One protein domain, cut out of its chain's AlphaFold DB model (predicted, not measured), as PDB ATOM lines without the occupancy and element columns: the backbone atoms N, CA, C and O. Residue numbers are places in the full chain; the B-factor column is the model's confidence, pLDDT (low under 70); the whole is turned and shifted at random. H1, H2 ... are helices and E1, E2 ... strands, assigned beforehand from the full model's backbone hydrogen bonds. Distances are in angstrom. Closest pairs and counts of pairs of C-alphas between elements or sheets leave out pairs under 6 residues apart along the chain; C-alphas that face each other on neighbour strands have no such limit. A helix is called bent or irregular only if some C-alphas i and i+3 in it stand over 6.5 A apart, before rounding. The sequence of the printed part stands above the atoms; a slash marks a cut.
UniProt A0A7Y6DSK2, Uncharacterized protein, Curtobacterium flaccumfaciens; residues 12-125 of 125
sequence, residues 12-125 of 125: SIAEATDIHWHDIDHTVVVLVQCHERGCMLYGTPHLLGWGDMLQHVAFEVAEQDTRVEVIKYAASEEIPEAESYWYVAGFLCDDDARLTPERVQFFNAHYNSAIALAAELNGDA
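What this domain is: This is residues 12 to 125 of the 125 residues of an uncharacterized protein of Curtobacterium flaccumfaciens (UniProt A0A7Y6DSK2). A bent, twisted sheet of three strands, E3, E4 and E5, has one long helix, H1, running along one face, and no named helix covers the other face. A small two-stranded hairpin, E1 and E2, and the opening stretch of residues 12 to 28 form a head at one end of the domain, away from H1. The printed part has 114 residues with five named strands and then one named helix, E1 E2 E3 E4 E5 H1; the larger sheet has the order E3 - E4 - E5 and both sheets are antiparallel. The class is mixed, helices and strands, with under half of the residues, 56, in named elements. The whole is only just loose, close to compact, with a radius of gyration of the C-alphas of 16.4 A and spans of 49 by 34 by 24 A.

Where its parts are: Residues 12 to 28 hold no named element. E1 is residues 29 to 33, beginning at C-alpha 29 at (53.498, -8.030, -25.447), and E2 is residues 45 to 49. E3, residues 55 to 63, is 20.8 A long and bends by 83 degrees at residue 58. E4, residues 66 to 73, is 21.4 A long and bends by 58 degrees at residue 70. E5, residues 87 to 92, is 16.9 A long. H1, residues 101 to 123, is 33.0 A long and ends at C-alpha 123 at (34.527, -0.021, -51.135).

How they stand to each other: E3, E4 and E5 form a meander, each strand the antiparallel neighbour of the one before. In the hairpin of E3 and E4, N 58 and O 70 are 2.8 A apart, within hydrogen-bond range. In the hairpin of E4 and E5, N 69 and O 89 are 2.8 A apart, also within range. H1 is on this sheet at a height of 8.3 A, over E4 and E5, giving two layers, a helix on one face of a sheet. It runs along the strands, at 5 degrees to E4 on the local plane. The closest C-alphas of E4 and H1 are those of Val 70 and Ala 114, 5.9 A apart; those of E5 and H1 are Tyr 87 and Ala 118, 5.7 A. Every O i to N i+4 pair of H1 is within hydrogen-bond range. E1 and E2 are an antiparallel hairpin, with N 46 and O 32 within range at 2.8 A. Residues 12 to 13 pair in parallel with residues 30 to 31 of E1. E1 and E2 are both apart from H1, and E2 is only just apart from E3, their closest C-alphas being 8.4 A apart.

The domain as a whole: The two C-alphas farthest apart, those of Asp 23 and Pro 101, are 50.0 A from each other. The printed part has no cut. The links E1 to E2 and E4 to E5 are long, with 11 and 13 residues. The mean pLDDT of the printed part is 90.6; residues 12 to 14, 16 and 124 to 125 are under 70.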
ATOM      1  N   SER A  12      49.204 -11.566 -23.542       65.50
ATOM      2  CA  SER A  12      47.747 -11.404 -23.482       65.50
ATOM      3  C   SER A  12      47.133 -11.528 -24.874       65.50
ATOM      4  O   SER A  12      47.740 -11.096 -25.853       65.50
ATOM      5  N   ILE A  13      45.938 -12.120 -24.952       68.25
ATOM      6  CA  ILE A  13      45.103 -12.146 -26.160       68.25
ATOM      7  C   ILE A  13      43.987 -11.128 -25.944       68.25
ATOM      8  O   ILE A  13      43.271 -11.229 -24.947       68.25
ATOM      9  N   ALA A  14      43.861 -10.161 -26.845       66.94
ATOM     10  CA  ALA A  14      42.857  -9.104 -26.783       66.94
ATOM     11  C   ALA A  14      42.364  -8.761 -28.195       66.94
ATOM     12  O   ALA A  14      43.062  -9.041 -29.171       66.94
ATOM     13  N   GLU A  15      41.187  -8.148 -28.291       70.44
ATOM     14  CA  GLU A  15      40.784  -7.388 -29.476       70.44
ATOM     15  C   GLU A  15      41.408  -5.988 -29.414       70.44
ATOM     16  O   GLU A  15      41.701  -5.476 -28.333       70.44
ATOM     17  N   ALA A  16      41.610  -5.347 -30.567       67.94
ATOM     18  CA  ALA A  16      42.254  -4.031 -30.643       67.94
ATOM     19  C   ALA A  16      41.535  -2.958 -29.807       67.94
ATOM     20  O   ALA A  16      42.182  -2.134 -29.165       67.94
ATOM     21  N   THR A  17      40.201  -3.005 -29.786       74.12
ATOM     22  CA  THR A  17      39.333  -2.065 -29.061       74.12
ATOM     23  C   THR A  17      39.415  -2.198 -27.545       74.12
ATOM     24  O   THR A  17      39.003  -1.282 -26.840       74.12
ATOM     25  N   ASP A  18      39.925  -3.324 -27.045       79.00
ATOM     26  CA  ASP A  18      39.963  -3.638 -25.614       79.00
ATOM     27  C   ASP A  18      41.308  -3.253 -24.974       79.00
ATOM     28  O   ASP A  18      41.523  -3.457 -23.775       79.00
ATOM     29  N   ILE A  19      42.249  -2.730 -25.769       83.06
ATOM     30  CA  ILE A  19      43.579  -2.356 -25.297       83.06
ATOM     31  C   ILE A  19      43.556  -0.907 -24.812       83.06
ATOM     32  O   ILE A  19      43.654   0.031 -25.595       83.06
ATOM     33  N   HIS A  20      43.512  -0.736 -23.494       84.75
ATOM     34  CA  HIS A  20      43.693   0.560 -22.841       84.75
ATOM     35  C   HIS A  20      45.131   0.680 -22.334       84.75
ATOM     36  O   HIS A  20      45.443   0.331 -21.195       84.75
ATOM     37  N   TRP A  21      46.045   1.151 -23.189       86.94
ATOM     38  CA  TRP A  21      47.478   1.226 -22.858       86.94
ATOM     39  C   TRP A  21      47.775   2.026 -21.586       86.94
ATOM     40  O   TRP A  21      48.725   1.713 -20.871       86.94
ATOM     41  N   HIS A  22      46.951   3.033 -21.288       85.75
ATOM     42  CA  HIS A  22      47.098   3.884 -20.110       85.75
ATOM     43  C   HIS A  22      46.830   3.159 -18.778       85.75
ATOM     44  O   HIS A  22      47.298   3.627 -17.741       85.75
ATOM     45  N   ASP A  23      46.146   2.011 -18.805       86.44
ATOM     46  CA  ASP A  23      45.909   1.165 -17.629       86.44
ATOM     47  C   ASP A  23      47.062   0.180 -17.362       86.44
ATOM     48  O   ASP A  23      47.103  -0.476 -16.318       86.44
ATOM     49  N   ILE A  24      48.015   0.066 -18.295       84.56
ATOM     50  CA  ILE A  24      49.133  -0.877 -18.228       84.56
ATOM     51  C   ILE A  24      50.408  -0.113 -17.857       84.56
ATOM     52  O   ILE A  24      50.991   0.602 -18.667       84.56
ATOM     53  N   ASP A  25      50.877  -0.301 -16.626       86.94
ATOM     54  CA  ASP A  25      52.010   0.428 -16.035       86.94
ATOM     55  C   ASP A  25      53.392  -0.223 -16.261       86.94
ATOM     56  O   ASP A  25      54.399   0.222 -15.704       86.94
ATOM     57  N   HIS A  26      53.463  -1.275 -17.077       81.44
ATOM     58  CA  HIS A  26      54.679  -2.045 -17.339       81.44
ATOM     59  C   HIS A  26      54.758  -2.535 -18.791       81.44
ATOM     60  O   HIS A  26      53.776  -2.563 -19.526       81.44
ATOM     61  N   THR A  27      55.952  -2.953 -19.220       84.06
ATOM     62  CA  THR A  27      56.161  -3.488 -20.572       84.06
ATOM     63  C   THR A  27      55.463  -4.837 -20.744       84.06
ATOM     64  O   THR A  27      55.731  -5.782 -20.000       84.06
ATOM     65  N   VAL A  28      54.623  -4.939 -21.772       84.38
ATOM     66  CA  VAL A  28      53.886  -6.154 -22.144       84.38
ATOM     67  C   VAL A  28      54.005  -6.423 -23.641       84.38
ATOM     68  O   VAL A  28      54.375  -5.534 -24.410       84.38
ATOM     69  N   VAL A  29      53.682  -7.655 -24.042       88.19
ATOM     70  CA  VAL A  29      53.498  -8.030 -25.447       88.19
ATOM     71  C   VAL A  29      52.080  -8.561 -25.607       88.19
ATOM     72  O   VAL A  29      51.695  -9.533 -24.954       88.19
ATOM     73  N   VAL A  30      51.306  -7.934 -26.484       87.56
ATOM     74  CA  VAL A  30      49.919  -8.313 -26.757       87.56
ATOM     75  C   VAL A  30      49.853  -8.982 -28.122       87.56
ATOM     76  O   VAL A  30      50.423  -8.485 -29.093       87.56
ATOM     77  N   LEU A  31      49.176 -10.128 -28.196       90.00
ATOM     78  CA  LEU A  31      48.834 -10.761 -29.462       90.00
ATOM     79  C   LEU A  31      47.378 -10.461 -29.794       90.00
ATOM     80  O   LEU A  31      46.483 -10.839 -29.040       90.00
ATOM     81  N   VAL A  32      47.146  -9.826 -30.938       90.25
ATOM     82  CA  VAL A  32      45.796  -9.508 -31.419       90.25
ATOM     83  C   VAL A  32      45.515 -10.328 -32.662       90.25
ATOM     84  O   VAL A  32      46.218 -10.203 -33.662       90.25
ATOM     85  N   GLN A  33      44.508 -11.195 -32.609       90.88
ATOM     86  CA  GLN A  33      44.138 -12.020 -33.755       90.88
ATOM     87  C   GLN A  33      43.628 -11.130 -34.902       90.88
ATOM     88  O   GLN A  33      42.715 -10.334 -34.718       90.88
ATOM     89  N   CYS A  34      44.196 -11.259 -36.106       92.19
ATOM     90  CA  CYS A  34      43.764 -10.435 -37.232       92.19
ATOM     91  C   CYS A  34      42.471 -10.966 -37.861       92.19
ATOM     92  O   CYS A  34      42.450 -12.062 -38.438       92.19
ATOM     93  N   HIS A  35      41.432 -10.132 -37.846       91.56
ATOM     94  CA  HIS A  35      40.161 -10.356 -38.545       91.56
ATOM     95  C   HIS A  35      39.885  -9.337 -39.663       91.56
ATOM     96  O   HIS A  35      38.866  -9.427 -40.347       91.56
ATOM     97  N   GLU A  36      40.807  -8.403 -39.896       93.94
ATOM     98  CA  GLU A  36      40.665  -7.348 -40.896       93.94
ATOM     99  C   GLU A  36      40.872  -7.887 -42.320       93.94
ATOM    100  O   GLU A  36      41.970  -8.317 -42.693       93.94
ATOM    101  N   ARG A  37      39.816  -7.854 -43.138       92.56
ATOM    102  CA  ARG A  37      39.879  -8.302 -44.536       92.56
ATOM    103  C   ARG A  37      40.862  -7.448 -45.331       92.56
ATOM    104  O   ARG A  37      40.875  -6.234 -45.211       92.56
ATOM    105  N   GLY A  38      41.670  -8.096 -46.166       94.44
ATOM    106  CA  GLY A  38      42.710  -7.430 -46.951       94.44
ATOM    107  C   GLY A  38      44.060  -7.337 -46.243       94.44
ATOM    108  O   GLY A  38      45.071  -7.194 -46.921       94.44
ATOM    109  N   CYS A  39      44.122  -7.503 -44.918       97.12
ATOM    110  CA  CYS A  39      45.396  -7.575 -44.208       97.12
ATOM    111  C   CYS A  39      46.197  -8.820 -44.631       97.12
ATOM    112  O   CYS A  39      45.666  -9.931 -44.675       97.12
ATOM    113  N   MET A  40      47.502  -8.667 -44.865       96.19
ATOM    114  CA  MET A  40      48.414  -9.774 -45.187       96.19
ATOM    115  C   MET A  40      48.544 -10.795 -44.046       96.19
ATOM    116  O   MET A  40      48.873 -11.953 -44.292       96.19
ATOM    117  N   LEU A  41      48.272 -10.378 -42.804       94.56
ATOM    118  CA  LEU A  41      48.242 -11.243 -41.622       94.56
ATOM    119  C   LEU A  41      46.835 -11.769 -41.306       94.56
ATOM    120  O   LEU A  41      46.601 -12.263 -40.209       94.56
ATOM    121  N   TYR A  42      45.875 -11.682 -42.231       93.62
ATOM    122  CA  TYR A  42      44.523 -12.190 -41.993       93.62
ATOM    123  C   TYR A  42      44.538 -13.646 -41.502       93.62
ATOM    124  O   TYR A  42      45.094 -14.538 -42.147       93.62
ATOM    125  N   GLY A  43      43.901 -13.898 -40.356       91.19
ATOM    126  CA  GLY A  43      43.878 -15.220 -39.735       91.19
ATOM    127  C   GLY A  43      45.117 -15.565 -38.899       91.19
ATOM    128  O   GLY A  43      45.130 -16.631 -38.283       91.19
ATOM    129  N   THR A  44      46.107 -14.679 -38.783       92.88
ATOM    130  CA  THR A  44      47.233 -14.808 -37.845       92.88
ATOM    131  C   THR A  44      47.279 -13.634 -36.853       92.88
ATOM    132  O   THR A  44      46.668 -12.591 -37.096       92.88
ATOM    133  N   PRO A  45      47.939 -13.784 -35.689       91.69
ATOM    134  CA  PRO A  45      48.049 -12.688 -34.730       91.69
ATOM    135  C   PRO A  45      49.045 -11.600 -35.156       91.69
ATOM    136  O   PRO A  45      50.154 -11.905 -35.598       91.69
ATOM    137  N   HIS A  46      48.684 -10.342 -34.913       93.31
ATOM    138  CA  HIS A  46      49.620  -9.230 -34.788       93.31
ATOM    139  C   HIS A  46      50.316  -9.287 -33.429       93.31
ATOM    140  O   HIS A  46      49.700  -9.654 -32.430       93.31
ATOM    141  N   LEU A  47      51.588  -8.892 -33.393       92.69
ATOM    142  CA  LEU A  47      52.358  -8.734 -32.165       92.69
ATOM    143  C   LEU A  47      52.531  -7.244 -31.885       92.69
ATOM    144  O   LEU A  47      53.111  -6.540 -32.707       92.69
ATOM    145  N   LEU A  48      52.037  -6.795 -30.733       91.88
ATOM    146  CA  LEU A  48      52.094  -5.408 -30.281       91.88
ATOM    147  C   LEU A  48      52.960  -5.300 -29.026       91.88
ATOM    148  O   LEU A  48      52.790  -6.066 -28.073       91.88
ATOM    149  N   GLY A  49      53.885  -4.348 -29.028       89.75
ATOM    150  CA  GLY A  49      54.560  -3.855 -27.839       89.75
ATOM    151  C   GLY A  49      53.715  -2.822 -27.094       89.75
ATOM    152  O   GLY A  49      52.669  -2.377 -27.563       89.75
ATOM    153  N   TRP A  50      54.173  -2.444 -25.901       88.56
ATOM    154  CA  TRP A  50      53.491  -1.439 -25.086       88.56
ATOM    155  C   TRP A  50      53.389  -0.091 -25.815       88.56
ATOM    156  O   TRP A  50      54.411   0.477 -26.204       88.56
ATOM    157  N   GLY A  51      52.161   0.417 -25.945       86.19
ATOM    158  CA  GLY A  51      51.853   1.688 -26.604       86.19
ATOM    159  C   GLY A  51      51.734   1.612 -28.129       86.19
ATOM    160  O   GLY A  51      51.500   2.643 -28.758       86.19
ATOM    161  N   ASP A  52      51.878   0.428 -28.731       90.94
ATOM    162  CA  ASP A  52      51.729   0.269 -30.177       90.94
ATOM    163  C   ASP A  52      50.260   0.410 -30.601       90.94
ATOM    164  O   ASP A  52      49.346  -0.130 -29.971       90.94
ATOM    165  N   MET A  53      50.026   1.084 -31.726       91.38
ATOM    166  CA  MET A  53      48.729   1.056 -32.405       91.38
ATOM    167  C   MET A  53      48.657  -0.174 -33.311       91.38
ATOM    168  O   MET A  53      49.623  -0.496 -34.008       91.38
ATOM    169  N   LEU A  54      47.505  -0.851 -33.350       93.81
ATOM    170  CA  LEU A  54      47.331  -1.991 -34.245       93.81
ATOM    171  C   LEU A  54      47.259  -1.522 -35.703       93.81
ATOM    172  O   LEU A  54      46.272  -0.927 -36.129       93.81
ATOM    173  N   GLN A  55      48.298  -1.833 -36.473       95.69
ATOM    174  CA  GLN A  55      48.386  -1.536 -37.898       95.69
ATOM    175  C   GLN A  55      48.172  -2.802 -38.734       95.69
ATOM    176  O   GLN A  55      48.920  -3.776 -38.631       95.69
ATOM    177  N   HIS A  56      47.180  -2.764 -39.614       96.69
ATOM    178  CA  HIS A  56      46.988  -3.720 -40.693       96.69
ATOM    179  C   HIS A  56      47.730  -3.250 -41.942       96.69
ATOM    180  O   HIS A  56      47.705  -2.067 -42.283       96.69
ATOM    181  N   VAL A  57      48.364  -4.190 -42.643       97.50
ATOM    182  CA  VAL A  57      49.099  -3.933 -43.887       97.50
ATOM    183  C   VAL A  57      48.532  -4.852 -44.958       97.50
ATOM    184  O   VAL A  57      48.549  -6.069 -44.787       97.50
ATOM    185  N   ALA A  58      48.013  -4.288 -46.046       97.69
ATOM    186  CA  ALA A  58      47.481  -5.042 -47.186       97.69
ATOM    187  C   ALA A  58      48.495  -5.174 -48.328       97.69
ATOM    188  O   ALA A  58      48.456  -6.122 -49.109       97.69
ATOM    189  N   PHE A  59      49.410  -4.215 -48.423       97.38
ATOM    190  CA  PHE A  59      50.451  -4.173 -49.435       97.38
ATOM    191  C   PHE A  59      51.647  -3.417 -48.876       97.38
ATOM    192  O   PHE A  59      51.470  -2.385 -48.235       97.38
ATOM    193  N   GLU A  60      52.845  -3.915 -49.155       97.06
ATOM    194  CA  GLU A  60      54.100  -3.241 -48.849       97.06
ATOM    195  C   GLU A  60      55.101  -3.542 -49.962       97.06
ATOM    196  O   GLU A  60      55.294  -4.692 -50.369       97.06
ATOM    197  N   VAL A  61      55.758  -2.494 -50.443       96.50
ATOM    198  CA  VAL A  61      56.951  -2.603 -51.269       96.50
ATOM    199  C   VAL A  61      57.966  -1.571 -50.804       96.50
ATOM    200  O   VAL A  61      57.639  -0.401 -50.598       96.50
ATOM    201  N   ALA A  62      59.209  -2.010 -50.645       93.94
ATOM    202  CA  ALA A  62      60.307  -1.170 -50.202       93.94
ATOM    203  C   ALA A  62      61.578  -1.478 -50.998       93.94
ATOM    204  O   ALA A  62      61.908  -2.637 -51.248       93.94
ATOM    205  N   GLU A  63      62.309  -0.431 -51.362       89.81
ATOM    206  CA  GLU A  63      63.646  -0.495 -51.952       89.81
ATOM    207  C   GLU A  63      64.446   0.687 -51.409       89.81
ATOM    208  O   GLU A  63      63.972   1.801 -51.550       89.81
ATOM    209  N   GLN A  64      65.610   0.444 -50.788       81.69
ATOM    210  CA  GLN A  64      66.495   1.398 -50.078       81.69
ATOM    211  C   GLN A  64      65.858   2.716 -49.583       81.69
ATOM    212  O   GLN A  64      65.606   2.855 -48.391       81.69
ATOM    213  N   ASP A  65      65.580   3.651 -50.488       88.31
ATOM    214  CA  ASP A  65      65.123   5.018 -50.219       88.31
ATOM    215  C   ASP A  65      63.685   5.287 -50.714       88.31
ATOM    216  O   ASP A  65      63.300   6.429 -50.976       88.31
ATOM    217  N   THR A  66      62.902   4.229 -50.906       91.94
ATOM    218  CA  THR A  66      61.539   4.244 -51.438       91.94
ATOM    219  C   THR A  66      60.684   3.225 -50.693       91.94
ATOM    220  O   THR A  66      61.074   2.064 -50.556       91.94
ATOM    221  N   ARG A  67      59.483   3.621 -50.274       95.44
ATOM    222  CA  ARG A  67      58.481   2.714 -49.702       95.44
ATOM    223  C   ARG A  67      57.092   3.119 -50.163       95.44
ATOM    224  O   ARG A  67      56.802   4.309 -50.264       95.44
ATOM    225  N   VAL A  68      56.241   2.138 -50.436       97.94
ATOM    226  CA  VAL A  68      54.812   2.329 -50.701       97.94
ATOM    227  C   VAL A  68      54.043   1.223 -49.998       97.94
ATOM    228  O   VAL A  68      54.369   0.048 -50.153       97.94
ATOM    229  N   GLU A  69      53.005   1.594 -49.263       98.00
ATOM    230  CA  GLU A  69      52.195   0.681 -48.468       98.00
ATOM    231  C   GLU A  69      50.718   1.039 -48.522       98.00
ATOM    232  O   GLU A  69      50.352   2.205 -48.677       98.00
ATOM    233  N   VAL A  70      49.873   0.027 -48.337       98.44
ATOM    234  CA  VAL A  70      48.443   0.186 -48.057       98.44
ATOM    235  C   VAL A  70      48.198  -0.295 -46.643       98.44
ATOM    236  O   VAL A  70      48.383  -1.479 -46.350       98.44
ATOM    237  N   ILE A  71      47.808   0.629 -45.774       97.62
ATOM    238  CA  ILE A  71      47.718   0.393 -44.337       97.62
ATOM    239  C   ILE A  71      46.392   0.897 -43.778       97.62
ATOM    240  O   ILE A  71      45.794   1.828 -44.310       97.62
ATOM    241  N   LYS A  72      45.935   0.264 -42.703       96.69
ATOM    242  CA  LYS A  72      44.776   0.674 -41.906       96.69
ATOM    243  C   LYS A  72      45.163   0.537 -40.449       96.69
ATOM    244  O   LYS A  72      45.675  -0.506 -40.053       96.69
ATOM    245  N   TYR A  73      44.909   1.554 -39.645       95.19
ATOM    246  CA  TYR A  73      44.967   1.371 -38.202       95.19
ATOM    247  C   TYR A  73      43.605   0.906 -37.700       95.19
ATOM    248  O   TYR A  73      42.583   1.454 -38.118       95.19
ATOM    249  N   ALA A  74      43.586  -0.116 -36.847       93.25
ATOM    250  CA  ALA A  74      42.353  -0.601 -36.245       93.25
ATOM    251  C   ALA A  74      41.700   0.492 -35.392       93.25
ATOM    252  O   ALA A  74      42.394   1.327 -34.812       93.25
ATOM    253  N   ALA A  75      40.370   0.473 -35.318       90.94
ATOM    254  CA  ALA A  75      39.643   1.371 -34.436       90.94
ATOM    255  C   ALA A  75      40.057   1.124 -32.976       90.94
ATOM    256  O   ALA A  75      40.097  -0.019 -32.513       90.94
ATOM    257  N   SER A  76      40.360   2.205 -32.266       88.06
ATOM    258  CA  SER A  76      40.751   2.216 -30.856       88.06
ATOM    259  C   SER A  76      40.240   3.494 -30.186       88.06
ATOM    260  O   SER A  76      39.519   4.286 -30.795       88.06
ATOM    261  N   GLU A  77      40.602   3.717 -28.925       85.12
ATOM    262  CA  GLU A  77      40.311   4.981 -28.242       85.12
ATOM    263  C   GLU A  77      40.967   6.181 -28.951       85.12
ATOM    264  O   GLU A  77      40.373   7.254 -29.058       85.12
ATOM    265  N   GLU A  78      42.173   5.984 -29.479       86.56
ATOM    266  CA  GLU A  78      42.954   6.991 -30.196       86.56
ATOM    267  C   GLU A  78      42.523   7.160 -31.657       86.56
ATOM    268  O   GLU A  78      42.758   8.219 -32.240       86.56
ATOM    269  N   ILE A  79      41.915   6.128 -32.252       90.00
ATOM    270  CA  ILE A  79      41.535   6.099 -33.667       90.00
ATOM    271  C   ILE A  79      40.042   5.792 -33.772       90.00
ATOM    272  O   ILE A  79      39.648   4.622 -33.737       90.00
ATOM    273  N   PRO A  80      39.193   6.825 -33.926       90.81
ATOM    274  CA  PRO A  80      37.763   6.634 -34.098       90.81
ATOM    275  C   PRO A  80      37.452   5.692 -35.265       90.81
ATOM    276  O   PRO A  80      38.108   5.730 -36.304       90.81
ATOM    277  N   GLU A  81      36.389   4.897 -35.145       89.81
ATOM    278  CA  GLU A  81      35.959   3.973 -36.208       89.81
ATOM    279  C   GLU A  81      35.720   4.695 -37.546       89.81
ATOM    280  O   GLU A  81      36.104   4.203 -38.603       89.81
ATOM    281  N   ALA A  82      35.188   5.920 -37.492       90.31
ATOM    282  CA  ALA A  82      34.980   6.787 -38.652       90.31
ATOM    283  C   ALA A  82      36.274   7.352 -39.268       90.31
ATOM    284  O   ALA A  82      36.195   8.120 -40.218       90.31
ATOM    285  N   GLU A  83      37.444   7.036 -38.718       90.56
ATOM    286  CA  GLU A  83      38.766   7.378 -39.259       90.56
ATOM    287  C   GLU A  83      39.591   6.113 -39.581       90.56
ATOM    288  O   GLU A  83      40.652   6.199 -40.203       90.56
ATOM    289  N   SER A  84      39.086   4.925 -39.223       93.75
ATOM    290  CA  SER A  84      39.719   3.626 -39.464       93.75
ATOM    291  C   SER A  84      39.471   3.153 -40.904       93.75
ATOM    292  O   SER A  84      38.691   2.238 -41.171       93.75
ATOM    293  N   TYR A  85      40.159   3.787 -41.853       95.75
ATOM    294  CA  TYR A  85      40.119   3.438 -43.276       95.75
ATOM    295  C   TYR A  85      41.465   2.919 -43.775       95.75
ATOM    296  O   TYR A  85      42.517   3.189 -43.194       95.75
ATOM    297  N   TRP A  86      41.434   2.208 -44.900       97.62
ATOM    298  CA  TRP A  86      42.636   1.897 -45.662       97.62
ATOM    299  C   TRP A  86      43.148   3.155 -46.362       97.62
ATOM    300  O   TRP A  86      42.403   3.828 -47.075       97.62
ATOM    301  N   TYR A  87      44.426   3.469 -46.205       96.00
ATOM    302  CA  TYR A  87      45.068   4.578 -46.899       96.00
ATOM    303  C   TYR A  87      46.440   4.172 -47.429       96.00
ATOM    304  O   TYR A  87      47.036   3.176 -47.013       96.00
ATOM    305  N   VAL A  88      46.927   4.949 -48.392       97.81
ATOM    306  CA  VAL A  88      48.250   4.749 -48.981       97.81
ATOM    307  C   VAL A  88      49.260   5.593 -48.218       97.81
ATOM    308  O   VAL A  88      49.097   6.809 -48.117       97.81
ATOM    309  N   ALA A  89      50.314   4.958 -47.722       96.44
ATOM    310  CA  ALA A  89      51.491   5.630 -47.192       96.44
ATOM    311  C   ALA A  89      52.656   5.388 -48.149       96.44
ATOM    312  O   ALA A  89      52.930   4.255 -48.530       96.44
ATOM    313  N   GLY A  90      53.354   6.438 -48.567       94.94
ATOM    314  CA  GLY A  90      54.505   6.265 -49.440       94.94
ATOM    315  C   GLY A  90      55.496   7.405 -49.330       94.94
ATOM    316  O   GLY A  90      55.110   8.556 -49.139       94.94
ATOM    317  N   PHE A  91      56.774   7.073 -49.471       94.69
ATOM    318  CA  PHE A  91      57.848   8.048 -49.563       94.69
ATOM    319  C   PHE A  91      58.846   7.661 -50.653       94.69
ATOM    320  O   PHE A  91      59.083   6.484 -50.931       94.69
ATOM    321  N   LEU A  92      59.444   8.689 -51.242       94.88
ATOM    322  CA  LEU A  92      60.570   8.606 -52.159       94.88
ATOM    323  C   LEU A  92      61.585   9.651 -51.691       94.88
ATOM    324  O   LEU A  92      61.375  10.841 -51.906       94.88
ATOM    325  N   CYS A  93      62.630   9.211 -50.995       92.50
ATOM    326  CA  CYS A  93      63.614  10.098 -50.378       92.50
ATOM    327  C   CYS A  93      64.577  10.665 -51.430       92.50
ATOM    328  O   CYS A  93      65.141   9.917 -52.235       92.50
ATOM    329  N   ASP A  94      64.777  11.980 -51.425       91.94
ATOM    330  CA  ASP A  94      65.731  12.675 -52.287       91.94
ATOM    331  C   ASP A  94      66.871  13.377 -51.536       91.94
ATOM    332  O   ASP A  94      67.806  13.853 -52.184       91.94
ATOM    333  N   ASP A  95      66.840  13.373 -50.199       89.81
ATOM    334  CA  ASP A  95      67.846  14.017 -49.346       89.81
ATOM    335  C   ASP A  95      69.235  13.366 -49.493       89.81
ATOM    336  O   ASP A  95      70.228  14.055 -49.737       89.81
ATOM    337  N   ASP A  96      69.301  12.033 -49.411       87.25
ATOM    338  CA  ASP A  96      70.560  11.267 -49.433       87.25
ATOM    339  C   ASP A  96      70.798  10.515 -50.759       87.25
ATOM    340  O   ASP A  96      71.873   9.951 -50.989       87.25
ATOM    341  N   ALA A  97      69.816  10.523 -51.669       85.38
ATOM    342  CA  ALA A  97      69.857   9.770 -52.921       85.38
ATOM    343  C   ALA A  97      69.190  10.517 -54.081       85.38
ATOM    344  O   ALA A  97      68.042  10.944 -54.012       85.38
ATOM    345  N   ARG A  98      69.866  10.593 -55.233       89.75
ATOM    346  CA  ARG A  98      69.339  11.292 -56.418       89.75
ATOM    347  C   ARG A  98      68.059  10.640 -56.952       89.75
ATOM    348  O   ARG A  98      68.034   9.431 -57.187       89.75
ATOM    349  N   LEU A  99      67.047  11.449 -57.268       92.38
ATOM    350  CA  LEU A  99      65.855  11.020 -58.009       92.38
ATOM    351  C   LEU A  99      66.212  10.642 -59.454       92.38
ATOM    352  O   LEU A  99      66.320  11.505 -60.330       92.38
ATOM    353  N   THR A 100      66.432   9.353 -59.710       93.38
ATOM    354  CA  THR A 100      66.606   8.838 -61.074       93.38
ATOM    355  C   THR A 100      65.246   8.523 -61.708       93.38
ATOM    356  O   THR A 100      64.277   8.276 -60.982       93.38
ATOM    357  N   PRO A 101      65.141   8.509 -63.050       95.19
ATOM    358  CA  PRO A 101      63.911   8.110 -63.734       95.19
ATOM    359  C   PRO A 101      63.380   6.747 -63.282       95.19
ATOM    360  O   PRO A 101      62.176   6.592 -63.110       95.19
ATOM    361  N   GLU A 102      64.266   5.785 -63.027       93.00
ATOM    362  CA  GLU A 102      63.917   4.426 -62.607       93.00
ATOM    363  C   GLU A 102      63.263   4.421 -61.221       93.00
ATOM    364  O   GLU A 102      62.235   3.778 -61.033       93.00
ATOM    365  N   ARG A 103      63.798   5.200 -60.271       92.81
ATOM    366  CA  ARG A 103      63.230   5.325 -58.918       92.81
ATOM    367  C   ARG A 103      61.854   5.982 -58.939       92.81
ATOM    368  O   ARG A 103      60.926   5.513 -58.285       92.81
ATOM    369  N   VAL A 104      61.704   7.044 -59.732       94.25
ATOM    370  CA  VAL A 104      60.414   7.725 -59.916       94.25
ATOM    371  C   VAL A 104      59.404   6.790 -60.586       94.25
ATOM    372  O   VAL A 104      58.241   6.747 -60.191       94.25
ATOM    373  N   GLN A 105      59.836   6.018 -61.586       94.94
ATOM    374  CA  GLN A 105      58.985   5.048 -62.267       94.94
ATOM    375  C   GLN A 105      58.542   3.926 -61.325       94.94
ATOM    376  O   GLN A 105      57.359   3.591 -61.316       94.94
ATOM    377  N   PHE A 106      59.463   3.383 -60.527       93.62
ATOM    378  CA  PHE A 106      59.171   2.371 -59.518       93.62
ATOM    379  C   PHE A 106      58.131   2.881 -58.516       93.62
ATOM    380  O   PHE A 106      57.070   2.271 -58.369       93.62
ATOM    381  N   PHE A 107      58.376   4.045 -57.906       96.06
ATOM    382  CA  PHE A 107      57.443   4.647 -56.955       96.06
ATOM    383  C   PHE A 107      56.058   4.855 -57.578       96.06
ATOM    384  O   PHE A 107      55.064   4.388 -57.032       96.06
ATOM    385  N   ASN A 108      55.981   5.485 -58.754       95.81
ATOM    386  CA  ASN A 108      54.703   5.760 -59.417       95.81
ATOM    387  C   ASN A 108      53.939   4.487 -59.795       95.81
ATOM    388  O   ASN A 108      52.712   4.456 -59.688       95.81
ATOM    389  N   ALA A 109      54.639   3.445 -60.250       94.44
ATOM    390  CA  ALA A 109      54.010   2.175 -60.592       94.44
ATOM    391  C   ALA A 109      53.332   1.556 -59.363       94.44
ATOM    392  O   ALA A 109      52.160   1.190 -59.425       94.44
ATOM    393  N   HIS A 110      54.037   1.515 -58.232       97.25
ATOM    394  CA  HIS A 110      53.514   0.928 -57.005       97.25
ATOM    395  C   HIS A 110      52.476   1.810 -56.306       97.25
ATOM    396  O   HIS A 110      51.467   1.290 -55.837       97.25
ATOM    397  N   TYR A 111      52.662   3.131 -56.289       97.25
ATOM    398  CA  TYR A 111      51.728   4.066 -55.657       97.25
ATOM    399  C   TYR A 111      50.350   4.038 -56.327       97.25
ATOM    400  O   TYR A 111      49.330   3.989 -55.645       97.25
ATOM    401  N   ASN A 112      50.296   3.976 -57.660       95.50
ATOM    402  CA  ASN A 112      49.023   3.878 -58.378       95.50
ATOM    403  C   ASN A 112      48.286   2.559 -58.094       95.50
ATOM    404  O   ASN A 112      47.071   2.565 -57.904       95.50
ATOM    405  N   SER A 113      49.008   1.436 -58.031       95.25
ATOM    406  CA  SER A 113      48.421   0.150 -57.634       95.25
ATOM    407  C   SER A 113      47.946   0.156 -56.179       95.25
ATOM    408  O   SER A 113      46.872  -0.366 -55.891       95.25
ATOM    409  N   ALA A 114      48.698   0.792 -55.277       97.62
ATOM    410  CA  ALA A 114      48.329   0.943 -53.873       97.62
ATOM    411  C   ALA A 114      47.045   1.773 -53.699       97.62
ATOM    412  O   ALA A 114      46.172   1.383 -52.928       97.62
ATOM    413  N   ILE A 115      46.879   2.865 -54.460       97.00
ATOM    414  CA  ILE A 115      45.632   3.656 -54.461       97.00
ATOM    415  C   ILE A 115      44.444   2.790 -54.871       97.00
ATOM    416  O   ILE A 115      43.405   2.832 -54.216       97.00
ATOM    417  N   ALA A 116      44.586   2.021 -55.955       96.38
ATOM    418  CA  ALA A 116      43.510   1.164 -56.441       96.38
ATOM    419  C   ALA A 116      43.104   0.123 -55.386       96.38
ATOM    420  O   ALA A 116      41.916  -0.025 -55.114       96.38
ATOM    421  N   LEU A 117      44.083  -0.519 -54.739       97.06
ATOM    422  CA  LEU A 117      43.834  -1.485 -53.670       97.06
ATOM    423  C   LEU A 117      43.157  -0.843 -52.451       97.06
ATOM    424  O   LEU A 117      42.178  -1.380 -51.950       97.06
ATOM    425  N   ALA A 118      43.634   0.315 -51.984       97.19
ATOM    426  CA  ALA A 118      43.017   1.011 -50.855       97.19
ATOM    427  C   ALA A 118      41.558   1.400 -51.155       97.19
ATOM    428  O   ALA A 118      40.689   1.275 -50.297       97.19
ATOM    429  N   ALA A 119      41.275   1.847 -52.383       96.56
ATOM    430  CA  ALA A 119      39.919   2.173 -52.813       96.56
ATOM    431  C   ALA A 119      39.005   0.937 -52.862       96.56
ATOM    432  O   ALA A 119      37.862   1.024 -52.423       96.56
ATOM    433  N   GLU A 120      39.502  -0.197 -53.363       96.62
ATOM    434  CA  GLU A 120      38.772  -1.473 -53.374       96.62
ATOM    435  C   GLU A 120      38.452  -1.938 -51.948       96.62
ATOM    436  O   GLU A 120      37.290  -2.165 -51.622       96.62
ATOM    437  N   LEU A 121      39.455  -1.965 -51.066       96.38
ATOM    438  CA  LEU A 121      39.289  -2.395 -49.676       96.38
ATOM    439  C   LEU A 121      38.320  -1.507 -48.884       96.38
ATOM    440  O   LEU A 121      37.591  -2.012 -48.038       96.38
ATOM    441  N   ASN A 122      38.285  -0.201 -49.161       94.88
ATOM    442  CA  ASN A 122      37.309   0.708 -48.553       94.88
ATOM    443  C   ASN A 122      35.917   0.632 -49.200       94.88
ATOM    444  O   ASN A 122      34.944   1.040 -48.577       94.88
ATOM    445  N   GLY A 123      35.810   0.175 -50.451       89.00
ATOM    446  CA  GLY A 123      34.527  -0.021 -51.135       89.00
ATOM    447  C   GLY A 123      33.797  -1.292 -50.695       89.00
ATOM    448  O   GLY A 123      32.569  -1.334 -50.745       89.00
ATOM    449  N   ASP A 124      34.555  -2.295 -50.247       68.88
ATOM    450  CA  ASP A 124      34.058  -3.568 -49.709       68.88
ATOM    451  C   ASP A 124      33.781  -3.539 -48.188       68.88
ATOM    452  O   ASP A 124      33.309  -4.544 -47.640       68.88
ATOM    453  N   ALA A 125      34.102  -2.425 -47.514       58.31
ATOM    454  CA  ALA A 125      33.986  -2.230 -46.065       58.31
ATOM    455  C   ALA A 125      32.570  -1.844 -45.604       58.31
ATOM    456  O   ALA A 125      31.893  -1.046 -46.295       58.31
TER     457      ALA A 125